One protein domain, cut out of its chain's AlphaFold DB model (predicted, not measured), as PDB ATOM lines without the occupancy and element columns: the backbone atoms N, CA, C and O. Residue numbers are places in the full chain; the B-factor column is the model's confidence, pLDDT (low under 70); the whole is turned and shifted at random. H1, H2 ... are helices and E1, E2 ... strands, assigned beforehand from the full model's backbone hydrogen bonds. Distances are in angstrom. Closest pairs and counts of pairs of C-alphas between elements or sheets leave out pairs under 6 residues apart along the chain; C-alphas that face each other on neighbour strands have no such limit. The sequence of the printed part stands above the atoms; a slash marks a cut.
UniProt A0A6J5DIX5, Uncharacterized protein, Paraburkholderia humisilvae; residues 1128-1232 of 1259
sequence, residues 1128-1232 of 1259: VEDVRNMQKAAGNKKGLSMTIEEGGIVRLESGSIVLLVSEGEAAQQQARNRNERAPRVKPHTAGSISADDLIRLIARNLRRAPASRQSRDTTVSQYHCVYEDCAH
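AT A GLANCE: This is residues 1128 to 1232 of the 1259 residues of an uncharacterized protein of Paraburkholderia humisilvae (UniProt A0A6J5DIX5). Two helices, H1 and H3, run opposite ways at a shallow tilt and are offset lengthwise, meeting near Val 1128 of H1 and Ile 1199 of H3, along one side of a broken wall of three short strand pairs: E1 with E6, E2 with E3, and E4 with E5. The chain runs out from E4 through H2 at one end of the long axis and folds back to E5; residues 1207 to 1221, a long link, reach toward the same end, while H1 is near the other. The printed part has 105 residues with three named helices and seven named strands, in the order H1 E1 E2 E3 E4 H2 E5 E6 H3 E7. The three two-stranded sheets are antiparallel, E7 pairs with no named strand, and the class is mixed, helices and strands. The whole is elongated, 48 by 26 by 25 A, and only just compact, close to loose, with a radius of gyration of the C-alphas of 15.3 A.

HOW THE PARTS SIT: H1, residues 1128 to 1137, and H3, residues 1195 to 1206, touch at a shallow tilt of 17 degrees, opposite ways; their closest C-alphas, of Val 1128 and Ile 1199, are 5.6 A apart. E1, residues 1145 to 1148, and E6, residues 1191 to 1194, are antiparallel neighbours, with N 1146 and O 1193 at 2.8 A. The closest C-alphas of E1 and H3, those of Ser 1145 and Ala 1195, are 5.9 A apart. E2, residues 1153 to 1156, and E3, residues 1159 to 1162, form an antiparallel hairpin, with N 1154 and O 1161 at 2.9 A. E3 runs on into E4, residues 1164 to 1166, at 6 degrees. E4 and E5, residues 1184 to 1187, are antiparallel neighbours, with N 1165 and O 1186 at 2.8 A. H2, residues 1168 to 1177, is apart from H1 and H3. The closest C-alphas of H3 and E7, residues 1222 to 1224, are those of Leu 1206 and His 1224, 4.8 A apart. In H1, H2 and H3 every O i to N i+4 pair is within hydrogen-bond range.

IN THESE COORDINATES: H1 begins at C-alpha 1128 (144.654, 156.057, 216.106) and is 14.4 A from first to last C-alpha; H2 is 14.9 A and ends at C-alpha 1177 (154.168, 125.152, 228.286). H3 is 16.0 A. E7 ends at C-alpha 1224 (140.517, 144.970, 222.372).

THE WHOLE: The C-alphas of Gly 1139 and Asn 1177, the two farthest apart, are 49.2 A apart. The printed part has no cut. The link from H3 to E7 is long, 15 residues; within it residues 1207 to 1208 pair antiparallel with residues 1222 to 1223 of E7. The mean pLDDT of the printed part is 83.0, and residues 1140 to 1143 and 1216 to 1219 are under 70.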
ATOM      1  N   VAL A1128     143.715 155.763 217.205       89.75
ATOM      2  CA  VAL A1128     144.654 156.057 216.106       89.75
ATOM      3  C   VAL A1128     144.294 157.374 215.418       89.75
ATOM      4  O   VAL A1128     145.181 158.106 214.982       89.75
ATOM      5  N   GLU A1129     143.003 157.666 215.292       88.19
ATOM      6  CA  GLU A1129     142.510 158.893 214.674       88.19
ATOM      7  C   GLU A1129     142.699 160.100 215.588       88.19
ATOM      8  O   GLU A1129     143.155 161.127 215.099       88.19
ATOM      9  N   ASP A1130     142.502 159.944 216.899       88.88
ATOM     10  CA  ASP A1130     142.822 160.982 217.887       88.88
ATOM     11  C   ASP A1130     144.289 161.423 217.789       88.88
ATOM     12  O   ASP A1130     144.579 162.609 217.652       88.88
ATOM     13  N   VAL A1131     145.230 160.469 217.764       87.75
ATOM     14  CA  VAL A1131     146.664 160.784 217.626       87.75
ATOM     15  C   VAL A1131     146.948 161.499 216.301       87.75
ATOM     16  O   VAL A1131     147.709 162.466 216.268       87.75
ATOM     17  N   ARG A1132     146.304 161.082 215.202       85.81
ATOM     18  CA  ARG A1132     146.436 161.750 213.895       85.81
ATOM     19  C   ARG A1132     145.844 163.159 213.891       85.81
ATOM     20  O   ARG A1132     146.396 164.039 213.235       85.81
ATOM     21  N   ASN A1133     144.741 163.388 214.596       85.38
ATOM     22  CA  ASN A1133     144.128 164.707 214.726       85.38
ATOM     23  C   ASN A1133     145.011 165.638 215.559       85.38
ATOM     24  O   ASN A1133     145.242 166.773 215.149       85.38
ATOM     25  N   MET A1134     145.615 165.136 216.638       84.75
ATOM     26  CA  MET A1134     146.610 165.877 217.418       84.75
ATOM     27  C   MET A1134     147.865 166.205 216.589       84.75
ATOM     28  O   MET A1134     148.355 167.332 216.644       84.75
ATOM     29  N   GLN A1135     148.347 165.279 215.746       83.06
ATOM     30  CA  GLN A1135     149.425 165.556 214.779       83.06
ATOM     31  C   GLN A1135     149.046 166.677 213.796       83.06
ATOM     32  O   GLN A1135     149.862 167.561 213.533       83.06
ATOM     33  N   LYS A1136     147.812 166.670 213.274       80.44
ATOM     34  CA  LYS A1136     147.308 167.715 212.366       80.44
ATOM     35  C   LYS A1136     147.174 169.070 213.055       80.44
ATOM     36  O   LYS A1136     147.626 170.063 212.494       80.44
ATOM     37  N   ALA A1137     146.609 169.108 214.260       80.00
ATOM     38  CA  ALA A1137     146.475 170.325 215.060       80.00
ATOM     39  C   ALA A1137     147.845 170.942 215.395       80.00
ATOM     40  O   ALA A1137     147.991 172.159 215.422       80.00
ATOM     41  N   ALA A1138     148.877 170.108 215.555       75.25
ATOM     42  CA  ALA A1138     150.265 170.533 215.730       75.25
ATOM     43  C   ALA A1138     150.991 170.908 214.414       75.25
ATOM     44  O   ALA A1138     152.212 171.086 214.417       75.25
ATOM     45  N   GLY A1139     150.276 171.013 213.285       72.50
ATOM     46  CA  GLY A1139     150.826 171.414 211.985       72.50
ATOM     47  C   GLY A1139     151.531 170.298 211.209       72.50
ATOM     48  O   GLY A1139     152.454 170.582 210.451       72.50
ATOM     49  N   ASN A1140     151.142 169.029 211.400       62.22
ATOM     50  CA  ASN A1140     151.766 167.848 210.776       62.22
ATOM     51  C   ASN A1140     153.284 167.732 211.034       62.22
ATOM     52  O   ASN A1140     154.025 167.208 210.199       62.22
ATOM     53  N   LYS A1141     153.772 168.197 212.192       56.34
ATOM     54  CA  LYS A1141     155.178 168.019 212.580       56.34
ATOM     55  C   LYS A1141     155.505 166.526 212.717       56.34
ATOM     56  O   LYS A1141     155.037 165.863 213.647       56.34
ATOM     57  N   LYS A1142     156.333 165.994 211.806       52.09
ATOM     58  CA  LYS A1142     156.999 164.694 212.000       52.09
ATOM     59  C   LYS A1142     157.788 164.758 213.313       52.09
ATOM     60  O   LYS A1142     158.483 165.736 213.560       52.09
ATOM     61  N   GLY A1143     157.645 163.742 214.163       58.47
ATOM     62  CA  GLY A1143     158.324 163.692 215.462       58.47
ATOM     63  C   GLY A1143     157.573 164.330 216.637       58.47
ATOM     64  O   GLY A1143     158.174 164.469 217.698       58.47
ATOM     65  N   LEU A1144     156.279 164.676 216.501       76.06
ATOM     66  CA  LEU A1144     155.443 165.021 217.662       76.06
ATOM     67  C   LEU A1144     155.582 163.923 218.725       76.06
ATOM     68  O   LEU A1144     155.200 162.774 218.481       76.06
ATOM     69  N   SER A1145     156.153 164.279 219.874       80.12
ATOM     70  CA  SER A1145     156.330 163.353 220.983       80.12
ATOM     71  C   SER A1145     155.164 163.464 221.950       80.12
ATOM     72  O   SER A1145     154.723 164.562 222.286       80.12
ATOM     73  N   MET A1146     154.660 162.317 222.382       84.44
ATOM     74  CA  MET A1146     153.574 162.180 223.339       84.44
ATOM     75  C   MET A1146     154.099 161.497 224.599       84.44
ATOM     76  O   MET A1146     155.010 160.670 224.538       84.44
ATOM     77  N   THR A1147     153.526 161.841 225.746       89.50
ATOM     78  CA  THR A1147     153.944 161.287 227.035       89.50
ATOM     79  C   THR A1147     153.113 160.053 227.368       89.50
ATOM     80  O   THR A1147     151.885 160.111 227.380       89.50
ATOM     81  N   ILE A1148     153.791 158.942 227.649       89.31
ATOM     82  CA  ILE A1148     153.220 157.789 228.345       89.31
ATOM     83  C   ILE A1148     153.452 158.018 229.842       89.31
ATOM     84  O   ILE A1148     154.599 158.078 230.287       89.31
ATOM     85  N   GLU A1149     152.369 158.172 230.597       91.25
ATOM     86  CA  GLU A1149     152.370 158.344 232.053       91.25
ATOM     87  C   GLU A1149     152.652 157.012 232.776       91.25
ATOM     88  O   GLU A1149     152.676 155.928 232.175       91.25
ATOM     89  N   GLU A1150     152.872 157.081 234.094       83.06
ATOM     90  CA  GLU A1150     152.910 155.886 234.941       83.06
ATOM     91  C   GLU A1150     151.629 155.054 234.767       83.06
ATOM     92  O   GLU A1150     150.547 155.575 234.510       83.06
ATOM     93  N   GLY A1151     151.759 153.726 234.828       83.81
ATOM     94  CA  GLY A1151     150.643 152.829 234.507       83.81
ATOM     95  C   GLY A1151     150.365 152.666 233.006       83.81
ATOM     96  O   GLY A1151     149.412 151.978 232.643       83.81
ATOM     97  N   GLY A1152     151.226 153.191 232.121       88.00
ATOM     98  CA  GLY A1152     151.122 152.985 230.671       88.00
ATOM     99  C   GLY A1152     149.984 153.783 230.032       88.00
ATOM    100  O   GLY A1152     149.456 153.370 228.994       88.00
ATOM    101  N   ILE A1153     149.591 154.881 230.677       91.94
ATOM    102  CA  ILE A1153     148.445 155.714 230.313       91.94
ATOM    103  C   ILE A1153     148.873 156.775 229.297       91.94
ATOM    104  O   ILE A1153     149.926 157.393 229.436       91.94
ATOM    105  N   VAL A1154     148.047 157.010 228.278       91.75
ATOM    106  CA  VAL A1154     148.196 158.146 227.356       91.75
ATOM    107  C   VAL A1154     146.879 158.906 227.301       91.75
ATOM    108  O   VAL A1154     145.835 158.316 227.020       91.75
ATOM    109  N   ARG A1155     146.925 160.217 227.548       90.38
ATOM    110  CA  ARG A1155     145.747 161.090 227.458       90.38
ATOM    111  C   ARG A1155     145.548 161.547 226.016       90.38
ATOM    112  O   ARG A1155     146.430 162.188 225.445       90.38
ATOM    113  N   LEU A1156     144.403 161.200 225.439       89.88
ATOM    114  CA  LEU A1156     143.972 161.614 224.104       89.88
ATOM    115  C   LEU A1156     142.745 162.525 224.204       89.88
ATOM    116  O   LEU A1156     142.093 162.594 225.245       89.88
ATOM    117  N   GLU A1157     142.402 163.189 223.101       83.69
ATOM    118  CA  GLU A1157     141.240 164.086 223.020       83.69
ATOM    119  C   GLU A1157     139.925 163.395 223.428       83.69
ATOM    120  O   GLU A1157     139.113 163.987 224.135       83.69
ATOM    121  N   SER A1158     139.731 162.124 223.054       84.62
ATOM    122  CA  SER A1158     138.508 161.369 223.379       84.62
ATOM    123  C   SER A1158     138.593 160.502 224.652       84.62
ATOM    124  O   SER A1158     137.685 159.706 224.929       84.62
ATOM    125  N   GLY A1159     139.663 160.658 225.445       90.38
ATOM    126  CA  GLY A1159     139.847 160.019 226.754       90.38
ATOM    127  C   GLY A1159     141.230 159.396 226.968       90.38
ATOM    128  O   GLY A1159     142.120 159.477 226.121       90.38
ATOM    129  N   SER A1160     141.408 158.741 228.117       91.75
ATOM    130  CA  SER A1160     142.649 158.042 228.478       91.75
ATOM    131  C   SER A1160     142.697 156.632 227.890       91.75
ATOM    132  O   SER A1160     141.731 155.870 227.987       91.75
ATOM    133  N   ILE A1161     143.836 156.263 227.299       93.31
ATOM    134  CA  ILE A1161     144.105 154.900 226.827       93.31
ATOM    135  C   ILE A1161     145.178 154.216 227.673       93.31
ATOM    136  O   ILE A1161     146.098 154.870 228.154       93.31
ATOM    137  N   VAL A1162     145.099 152.889 227.786       92.38
ATOM    138  CA  VAL A1162     146.068 152.053 228.509       92.38
ATOM    139  C   VAL A1162     146.813 151.144 227.532       92.38
ATOM    140  O   VAL A1162     146.218 150.359 226.785       92.38
ATOM    141  N   LEU A1163     148.144 151.219 227.543       91.50
ATOM    142  CA  LEU A1163     149.020 150.434 226.676       91.50
ATOM    143  C   LEU A1163     149.716 149.327 227.469       91.50
ATOM    144  O   LEU A1163     150.465 149.591 228.406       91.50
ATOM    145  N   LEU A1164     149.506 148.075 227.054       90.00
ATOM    146  CA  LEU A1164     150.014 146.895 227.757       90.00
ATOM    147  C   LEU A1164     151.089 146.152 226.944       90.00
ATOM    148  O   LEU A1164     151.034 146.058 225.711       90.00
ATOM    149  N   VAL A1165     152.044 145.555 227.655       86.00
ATOM    150  CA  VAL A1165     153.124 144.691 227.159       86.00
ATOM    151  C   VAL A1165     153.110 143.329 227.875       86.00
ATOM    152  O   VAL A1165     152.423 143.127 228.877       86.00
ATOM    153  N   SER A1166     153.821 142.341 227.325       79.44
ATOM    154  CA  SER A1166     153.936 141.001 227.927       79.44
ATOM    155  C   SER A1166     154.963 140.980 229.071       79.44
ATOM    156  O   SER A1166     155.970 141.680 228.995       79.44
ATOM    157  N   GLU A1167     154.762 140.121 230.075       72.31
ATOM    158  CA  GLU A1167     155.578 139.979 231.307       72.31
ATOM    159  C   GLU A1167     157.011 139.406 231.120       72.31
ATOM    160  O   GLU A1167     157.580 138.796 232.020       72.31
ATOM    161  N   GLY A1168     157.643 139.606 229.961       73.56
ATOM    162  CA  GLY A1168     159.009 139.126 229.691       73.56
ATOM    163  C   GLY A1168     159.101 137.645 229.288       73.56
ATOM    164  O   GLY A1168     158.093 136.979 229.039       73.56
ATOM    165  N   GLU A1169     160.327 137.129 229.144       70.94
ATOM    166  CA  GLU A1169     160.590 135.793 228.575       70.94
ATOM    167  C   GLU A1169     160.114 134.635 229.465       70.94
ATOM    168  O   GLU A1169     159.605 133.641 228.944       70.94
ATOM    169  N   ALA A1170     160.189 134.774 230.793       74.44
ATOM    170  CA  ALA A1170     159.775 133.734 231.738       74.44
ATOM    171  C   ALA A1170     158.260 133.447 231.671       74.44
ATOM    172  O   ALA A1170     157.849 132.298 231.497       74.44
ATOM    173  N   ALA A1171     157.424 134.490 231.693       73.50
ATOM    174  CA  ALA A1171     155.972 134.361 231.539       73.50
ATOM    175  C   ALA A1171     155.581 133.850 230.140       73.50
ATOM    176  O   ALA A1171     154.644 133.064 229.978       73.50
ATOM    177  N   GLN A1172     156.343 134.233 229.105       77.31
ATOM    178  CA  GLN A1172     156.177 133.668 227.765       77.31
ATOM    179  C   GLN A1172     156.487 132.177 227.707       77.31
ATOM    180  O   GLN A1172     155.786 131.455 226.995       77.31
ATOM    181  N   GLN A1173     157.500 131.713 228.433       77.62
ATOM    182  CA  GLN A1173     157.844 130.299 228.506       77.62
ATOM    183  C   GLN A1173     156.790 129.503 229.286       77.62
ATOM    184  O   GLN A1173     156.355 128.447 228.829       77.62
ATOM    185  N   GLN A1174     156.289 130.042 230.398       80.81
ATOM    186  CA  GLN A1174     155.234 129.401 231.186       80.81
ATOM    187  C   GLN A1174     153.915 129.277 230.402       80.81
ATOM    188  O   GLN A1174     153.303 128.209 230.388       80.81
ATOM    189  N   ALA A1175     153.515 130.322 229.670       79.94
ATOM    190  CA  ALA A1175     152.346 130.273 228.791       79.94
ATOM    191  C   ALA A1175     152.541 129.289 227.622       79.94
ATOM    192  O   ALA A1175     151.626 128.542 227.278       79.94
ATOM    193  N   ARG A1176     153.752 129.220 227.038       80.56
ATOM    194  CA  ARG A1176     154.096 128.233 225.994       80.56
ATOM    195  C   ARG A1176     153.887 126.801 226.474       80.56
ATOM    196  O   ARG A1176     153.283 126.027 225.735       80.56
ATOM    197  N   ASN A1177     154.319 126.484 227.694       83.19
ATOM    198  CA  ASN A1177     154.168 125.152 228.286       83.19
ATOM    199  C   ASN A1177     152.693 124.751 228.465       83.19
ATOM    200  O   ASN A1177     152.363 123.573 228.385       83.19
ATOM    201  N   ARG A1178     151.791 125.727 228.638       82.88
ATOM    202  CA  ARG A1178     150.333 125.522 228.731       82.88
ATOM    203  C   ARG A1178     149.614 125.548 227.378       82.88
ATOM    204  O   ARG A1178     148.393 125.492 227.332       82.88
ATOM    205  N   ASN A1179     150.344 125.635 226.260       82.19
ATOM    206  CA  ASN A1179     149.782 125.893 224.927       82.19
ATOM    207  C   ASN A1179     148.949 127.188 224.853       82.19
ATOM    208  O   ASN A1179     148.020 127.312 224.050       82.19
ATOM    209  N   GLU A1180     149.331 128.192 225.634       84.31
ATOM    210  CA  GLU A1180     148.707 129.507 225.704       84.31
ATOM    211  C   GLU A1180     149.664 130.599 225.206       84.31
ATOM    212  O   GLU A1180     150.870 130.412 224.993       84.31
ATOM    213  N   ARG A1181     149.111 131.771 224.920       80.31
ATOM    214  CA  ARG A1181     149.870 132.982 224.619       80.31
ATOM    215  C   ARG A1181     149.964 133.806 225.890       80.31
ATOM    216  O   ARG A1181     148.966 133.973 226.578       80.31
ATOM    217  N   ALA A1182     151.156 134.336 226.166       80.25
ATOM    218  CA  ALA A1182     151.358 135.187 227.330       80.25
ATOM    219  C   ALA A1182     150.393 136.379 227.285       80.25
ATOM    220  O   ALA A1182     150.360 137.082 226.262       80.25
ATOM    221  N   PRO A1183     149.622 136.610 228.357       78.25
ATOM    222  CA  PRO A1183     148.727 137.746 228.420       78.25
ATOM    223  C   PRO A1183     149.543 139.047 228.448       78.25
ATOM    224  O   PRO A1183     150.713 139.082 228.844       78.25
ATOM    225  N   ARG A1184     148.943 140.129 227.953       84.06
ATOM    226  CA  ARG A1184     149.508 141.476 228.079       84.06
ATOM    227  C   ARG A1184     148.851 142.136 229.270       84.06
ATOM    228  O   ARG A1184     147.717 142.583 229.152       84.06
ATOM    229  N   VAL A1185     149.552 142.120 230.393       81.94
ATOM    230  CA  VAL A1185     149.055 142.608 231.688       81.94
ATOM    231  C   VAL A1185     149.966 143.667 232.291       81.94
ATOM    232  O   VAL A1185     149.526 144.429 233.140       81.94
ATOM    233  N   LYS A1186     151.217 143.772 231.822       85.56
ATOM    234  CA  LYS A1186     152.161 144.761 232.330       85.56
ATOM    235  C   LYS A1186     151.971 146.090 231.592       85.56
ATOM    236  O   LYS A1186     152.003 146.074 230.360       85.56
ATOM    237  N   PRO A1187     151.819 147.223 232.288       87.69
ATOM    238  CA  PRO A1187     151.843 148.535 231.658       87.69
ATOM    239  C   PRO A1187     153.112 148.798 230.846       87.69
ATOM    240  O   PRO A1187     154.200 148.341 231.206       87.69
ATOM    241  N   HIS A1188     152.982 149.540 229.749       89.56
ATOM    242  CA  HIS A1188     154.139 150.059 229.029       89.56
ATOM    243  C   HIS A1188     154.928 151.027 229.923       89.56
ATOM    244  O   HIS A1188     154.349 151.744 230.736       89.56
ATOM    245  N   THR A1189     156.252 151.047 229.778       86.94
ATOM    246  CA  THR A1189     157.128 151.945 230.537       86.94
ATOM    247  C   THR A1189     156.785 153.407 230.249       86.94
ATOM    248  O   THR A1189     156.587 153.761 229.081       86.94
ATOM    249  N   ALA A1190     156.744 154.224 231.306       87.38
ATOM    250  CA  ALA A1190     156.553 155.667 231.208       87.38
ATOM    251  C   ALA A1190     157.711 156.320 230.438       87.38
ATOM    252  O   ALA A1190     158.856 155.862 230.512       87.38
ATOM    253  N   GLY A1191     157.412 157.375 229.683       89.62
ATOM    254  CA  GLY A1191     158.400 158.079 228.869       89.62
ATOM    255  C   GLY A1191     157.807 158.786 227.654       89.62
ATOM    256  O   GLY A1191     156.601 158.786 227.428       89.62
ATOM    257  N   SER A1192     158.686 159.398 226.864       87.38
ATOM    258  CA  SER A1192     158.339 160.118 225.636       87.38
ATOM    259  C   SER A1192     158.329 159.153 224.443       87.38
ATOM    260  O   SER A1192     159.269 158.370 224.284       87.38
ATOM    261  N   ILE A1193     157.285 159.178 223.613       88.44
ATOM    262  CA  ILE A1193     157.146 158.328 222.421       88.44
ATOM    263  C   ILE A1193     156.708 159.156 221.212       88.44
ATOM    264  O   ILE A1193     155.838 160.014 221.319       88.44
ATOM    265  N   SER A1194     157.264 158.870 220.032       87.38
ATOM    266  CA  SER A1194     156.793 159.505 218.798       87.38
ATOM    267  C   SER A1194     155.335 159.121 218.514       87.38
ATOM    268  O   SER A1194     154.927 157.979 218.738       87.38
ATOM    269  N   ALA A1195     154.541 160.046 217.975       84.50
ATOM    270  CA  ALA A1195     153.154 159.779 217.599       84.50
ATOM    271  C   ALA A1195     153.019 158.592 216.614       84.50
ATOM    272  O   ALA A1195     152.085 157.797 216.722       84.50
ATOM    273  N   ASP A1196     153.987 158.389 215.714       83.19
ATOM    274  CA  ASP A1196     153.989 157.254 214.779       83.19
ATOM    275  C   ASP A1196     154.256 155.912 215.478       83.19
ATOM    276  O   ASP A1196     153.609 154.903 215.168       83.19
ATOM    277  N   ASP A1197     155.181 155.872 216.440       86.12
ATOM    278  CA  ASP A1197     155.424 154.667 217.237       86.12
ATOM    279  C   ASP A1197     154.276 154.394 218.208       86.12
ATOM    280  O   ASP A1197     153.904 153.230 218.398       86.12
ATOM    281  N   LEU A1198     153.642 155.443 218.737       89.00
ATOM    282  CA  LEU A1198     152.415 155.339 219.514       89.00
ATOM    283  C   LEU A1198     151.281 154.734 218.678       89.00
ATOM    284  O   LEU A1198     150.650 153.783 219.130       89.00
ATOM    285  N   ILE A1199     151.067 155.177 217.434       89.06
ATOM    286  CA  ILE A1199     150.078 154.573 216.523       89.06
ATOM    287  C   ILE A1199     150.368 153.080 216.313       89.06
ATOM    288  O   ILE A1199     149.451 152.251 216.376       89.06
ATOM    289  N   ARG A1200     151.635 152.695 216.098       86.31
ATOM    290  CA  ARG A1200     152.019 151.275 215.969       86.31
ATOM    291  C   ARG A1200     151.739 150.499 217.256       86.31
ATOM    292  O   ARG A1200     151.312 149.342 217.191       86.31
ATOM    293  N   LEU A1201     151.986 151.105 218.413       88.19
ATOM    294  CA  LEU A1201     151.773 150.500 219.725       88.19
ATOM    295  C   LEU A1201     150.278 150.344 220.049       88.19
ATOM    296  O   LEU A1201     149.868 149.270 220.500       88.19
ATOM    297  N   ILE A1202     149.460 151.352 219.735       90.25
ATOM    298  CA  ILE A1202     147.994 151.312 219.801       90.25
ATOM    299  C   ILE A1202     147.473 150.196 218.894       90.25
ATOM    300  O   ILE A1202     146.766 149.310 219.364       90.25
ATOM    301  N   ALA A1203     147.888 150.151 217.624       86.56
ATOM    302  CA  ALA A1203     147.443 149.124 216.678       86.56
ATOM    303  C   ALA A1203     147.758 147.695 217.160       86.56
ATOM    304  O   ALA A1203     146.934 146.788 217.023       86.56
ATOM    305  N   ARG A1204     148.929 147.488 217.780       85.19
ATOM    306  CA  ARG A1204     149.290 146.204 218.404       85.19
ATOM    307  C   ARG A1204     148.431 145.876 219.617       85.19
ATOM    308  O   ARG A1204     148.286 144.693 219.917       85.19
ATOM    309  N   ASN A1205     147.967 146.867 220.372       89.19
ATOM    310  CA  ASN A1205     147.116 146.664 221.543       89.19
ATOM    311  C   ASN A1205     145.656 146.415 221.159       89.19
ATOM    312  O   ASN A1205     145.036 145.554 221.781       89.19
ATOM    313  N   LEU A1206     145.185 147.068 220.090       89.88
ATOM    314  CA  LEU A1206     143.858 146.887 219.503       89.88
ATOM    315  C   LEU A1206     143.646 145.478 218.943       89.88
ATOM    316  O   LEU A1206     142.563 144.924 219.085       89.88
ATOM    317  N   ARG A1207     144.653 144.881 218.289       86.00
ATOM    318  CA  ARG A1207     144.547 143.545 217.672       86.00
ATOM    319  C   ARG A1207     145.390 142.517 218.422       86.00
ATOM    320  O   ARG A1207     146.621 142.570 218.393       86.00
ATOM    321  N   ARG A1208     144.737 141.537 219.048       86.12
ATOM    322  CA  ARG A1208     145.391 140.463 219.813       86.12
ATOM    323  C   ARG A1208     145.046 139.088 219.242       86.12
ATOM    324  O   ARG A1208     144.024 138.894 218.585       86.12
ATOM    325  N   ALA A1209     145.935 138.127 219.474       80.44
ATOM    326  CA  ALA A1209     145.667 136.724 219.186       80.44
ATOM    327  C   ALA A1209     144.797 136.115 220.303       80.44
ATOM    328  O   ALA A1209     144.911 136.560 221.445       80.44
ATOM    329  N   PRO A1210     144.009 135.061 220.023       81.88
ATOM    330  CA  PRO A1210     143.314 134.311 221.065       81.88
ATOM    331  C   PRO A1210     144.287 133.762 222.112       81.88
ATOM    332  O   PRO A1210     145.414 133.388 221.772       81.88
ATOM    333  N   ALA A1211     143.823 133.644 223.359       82.50
ATOM    334  CA  ALA A1211     144.622 133.134 224.475       82.50
ATOM    335  C   ALA A1211     145.212 131.742 224.187       82.50
ATOM    336  O   ALA A1211     146.403 131.515 224.382       82.50
ATOM    337  N   SER A1212     144.415 130.828 223.630       82.56
ATOM    338  CA  SER A1212     144.887 129.492 223.258       82.56
ATOM    339  C   SER A1212     145.715 129.510 221.968       82.56
ATOM    340  O   SER A1212     145.268 129.993 220.922       82.56
ATOM    341  N   ARG A1213     146.900 128.885 221.990       73.88
ATOM    342  CA  ARG A1213     147.694 128.593 220.780       73.88
ATOM    343  C   ARG A1213     147.090 127.475 219.934       73.88
ATOM    344  O   ARG A1213     147.413 127.385 218.754       73.88
ATOM    345  N   GLN A1214     146.210 126.663 220.519       74.38
ATOM    346  CA  GLN A1214     145.453 125.627 219.812       74.38
ATOM    347  C   GLN A1214     144.250 126.205 219.057       74.38
ATOM    348  O   GLN A1214     143.628 125.510 218.246       74.38
ATOM    349  N   SER A1215     143.924 127.483 219.285       73.25
ATOM    350  CA  SER A1215     142.892 128.166 218.521       73.25
ATOM    351  C   SER A1215     143.219 128.108 217.032       73.25
ATOM    352  O   SER A1215     144.286 128.516 216.578       73.25
ATOM    353  N   ARG A1216     142.260 127.625 216.237       67.19
ATOM    354  CA  ARG A1216     142.371 127.547 214.770       67.19
ATOM    355  C   ARG A1216     142.182 128.914 214.085       67.19
ATOM    356  O   ARG A1216     141.807 128.938 212.912       67.19
ATOM    357  N   ASP A1217     142.348 130.004 214.829       67.69
ATOM    358  CA  ASP A1217     142.085 131.391 214.441       67.69
ATOM    359  C   ASP A1217     143.361 132.173 214.098       67.69
ATOM    360  O   ASP A1217     144.468 131.678 214.312       67.69
ATOM    361  N   THR A1218     143.229 133.369 213.517       69.62
ATOM    362  CA  THR A1218     144.399 134.175 213.119       69.62
ATOM    363  C   THR A1218     145.091 134.811 214.331       69.62
ATOM    364  O   THR A1218     144.527 134.941 215.417       69.62
ATOM    365  N   THR A1219     146.345 135.249 214.170       65.94
ATOM    366  CA  THR A1219     147.119 135.906 215.245       65.94
ATOM    367  C   THR A1219     146.632 137.319 215.591       65.94
ATOM    368  O   THR A1219     147.275 137.997 216.387       65.94
ATOM    369  N   VAL A1220     145.536 137.774 214.984       74.19
ATOM    370  CA  VAL A1220     144.964 139.122 215.124       74.19
ATOM    371  C   VAL A1220     143.427 139.091 215.179       74.19
ATOM    372  O   VAL A1220     142.781 140.084 214.862       74.19
ATOM    373  N   SER A1221     142.830 137.950 215.538       80.50
ATOM    374  CA  SER A1221     141.380 137.739 215.443       80.50
ATOM    375  C   SER A1221     140.554 138.355 216.575       80.50
ATOM    376  O   SER A1221     139.329 138.335 216.492       80.50
ATOM    377  N   GLN A1222     141.174 138.931 217.609       87.62
ATOM    378  CA  GLN A1222     140.464 139.647 218.672       87.62
ATOM    379  C   GLN A1222     140.741 141.148 218.620       87.62
ATOM    380  O   GLN A1222     141.894 141.575 218.530       87.62
ATOM    381  N   TYR A1223     139.673 141.937 218.706       91.50
ATOM    382  CA  TYR A1223     139.706 143.369 218.962       91.50
ATOM    383  C   TYR A1223     139.637 143.627 220.471       91.50
ATOM    384  O   TYR A1223     138.818 143.011 221.148       91.50
ATOM    385  N   HIS A1224     140.477 144.526 220.977       92.25
ATOM    386  CA  HIS A1224     140.517 144.970 222.372       92.25
ATOM    387  C   HIS A1224     140.507 146.497 222.397       92.25
ATOM    388  O   HIS A1224     141.422 147.120 221.865       92.25
ATOM    389  N   CYS A1225     139.490 147.113 222.995       92.44
ATOM    390  CA  CYS A1225     139.442 148.562 223.147       92.44
ATOM    391  C   CYS A1225     140.535 149.021 224.120       92.44
ATOM    392  O   CYS A1225     140.686 148.451 225.197       92.44
ATOM    393  N   VAL A1226     141.301 150.042 223.728       92.06
ATOM    394  CA  VAL A1226     142.412 150.572 224.536       92.06
ATOM    395  C   VAL A1226     141.990 151.671 225.509       92.06
ATOM    396  O   VAL A1226     142.792 152.024 226.363       92.06
ATOM    397  N   TYR A1227     140.771 152.208 225.394       93.06
ATOM    398  CA  TYR A1227     140.272 153.215 226.334       93.06
ATOM    399  C   TYR A1227     139.972 152.571 227.688       93.06
ATOM    400  O   TYR A1227     139.314 151.526 227.755       93.06
ATOM    401  N   GLU A1228     140.469 153.214 228.740       89.88
ATOM    402  CA  GLU A1228     140.418 152.741 230.127       89.88
ATOM    403  C   GLU A1228     138.984 152.478 230.611       89.88
ATOM    404  O   GLU A1228     138.715 151.504 231.307       89.88
ATOM    405  N   ASP A1229     138.046 153.303 230.155       90.69
ATOM    406  CA  ASP A1229     136.632 153.308 230.531       90.69
ATOM    407  C   ASP A1229     135.743 152.360 229.696       90.69
ATOM    408  O   ASP A1229     134.531 152.315 229.899       90.69
ATOM    409  N   CYS A1230     136.301 151.617 228.731       88.88
ATOM    410  CA  CYS A1230     135.523 150.768 227.819       88.88
ATOM    411  C   CYS A1230     135.848 149.278 227.957       88.88
ATOM    412  O   CYS A1230     134.935 148.456 227.985       88.88
ATOM    413  N   ALA A1231     137.138 148.915 227.982       80.38
ATOM    414  CA  ALA A1231     137.639 147.533 228.083       80.38
ATOM    415  C   ALA A1231     136.991 146.489 227.128       80.38
ATOM    416  O   ALA A1231     137.138 145.276 227.309       80.38
ATOM    417  N   HIS A1232     136.276 146.932 226.089       92.62
ATOM    418  CA  HIS A1232     135.484 146.062 225.225       92.62
ATOM    419  C   HIS A1232     136.362 145.098 224.420       92.62
ATOM    420  O   HIS A1232     137.332 145.511 223.782       92.62
TER     421      HIS A1232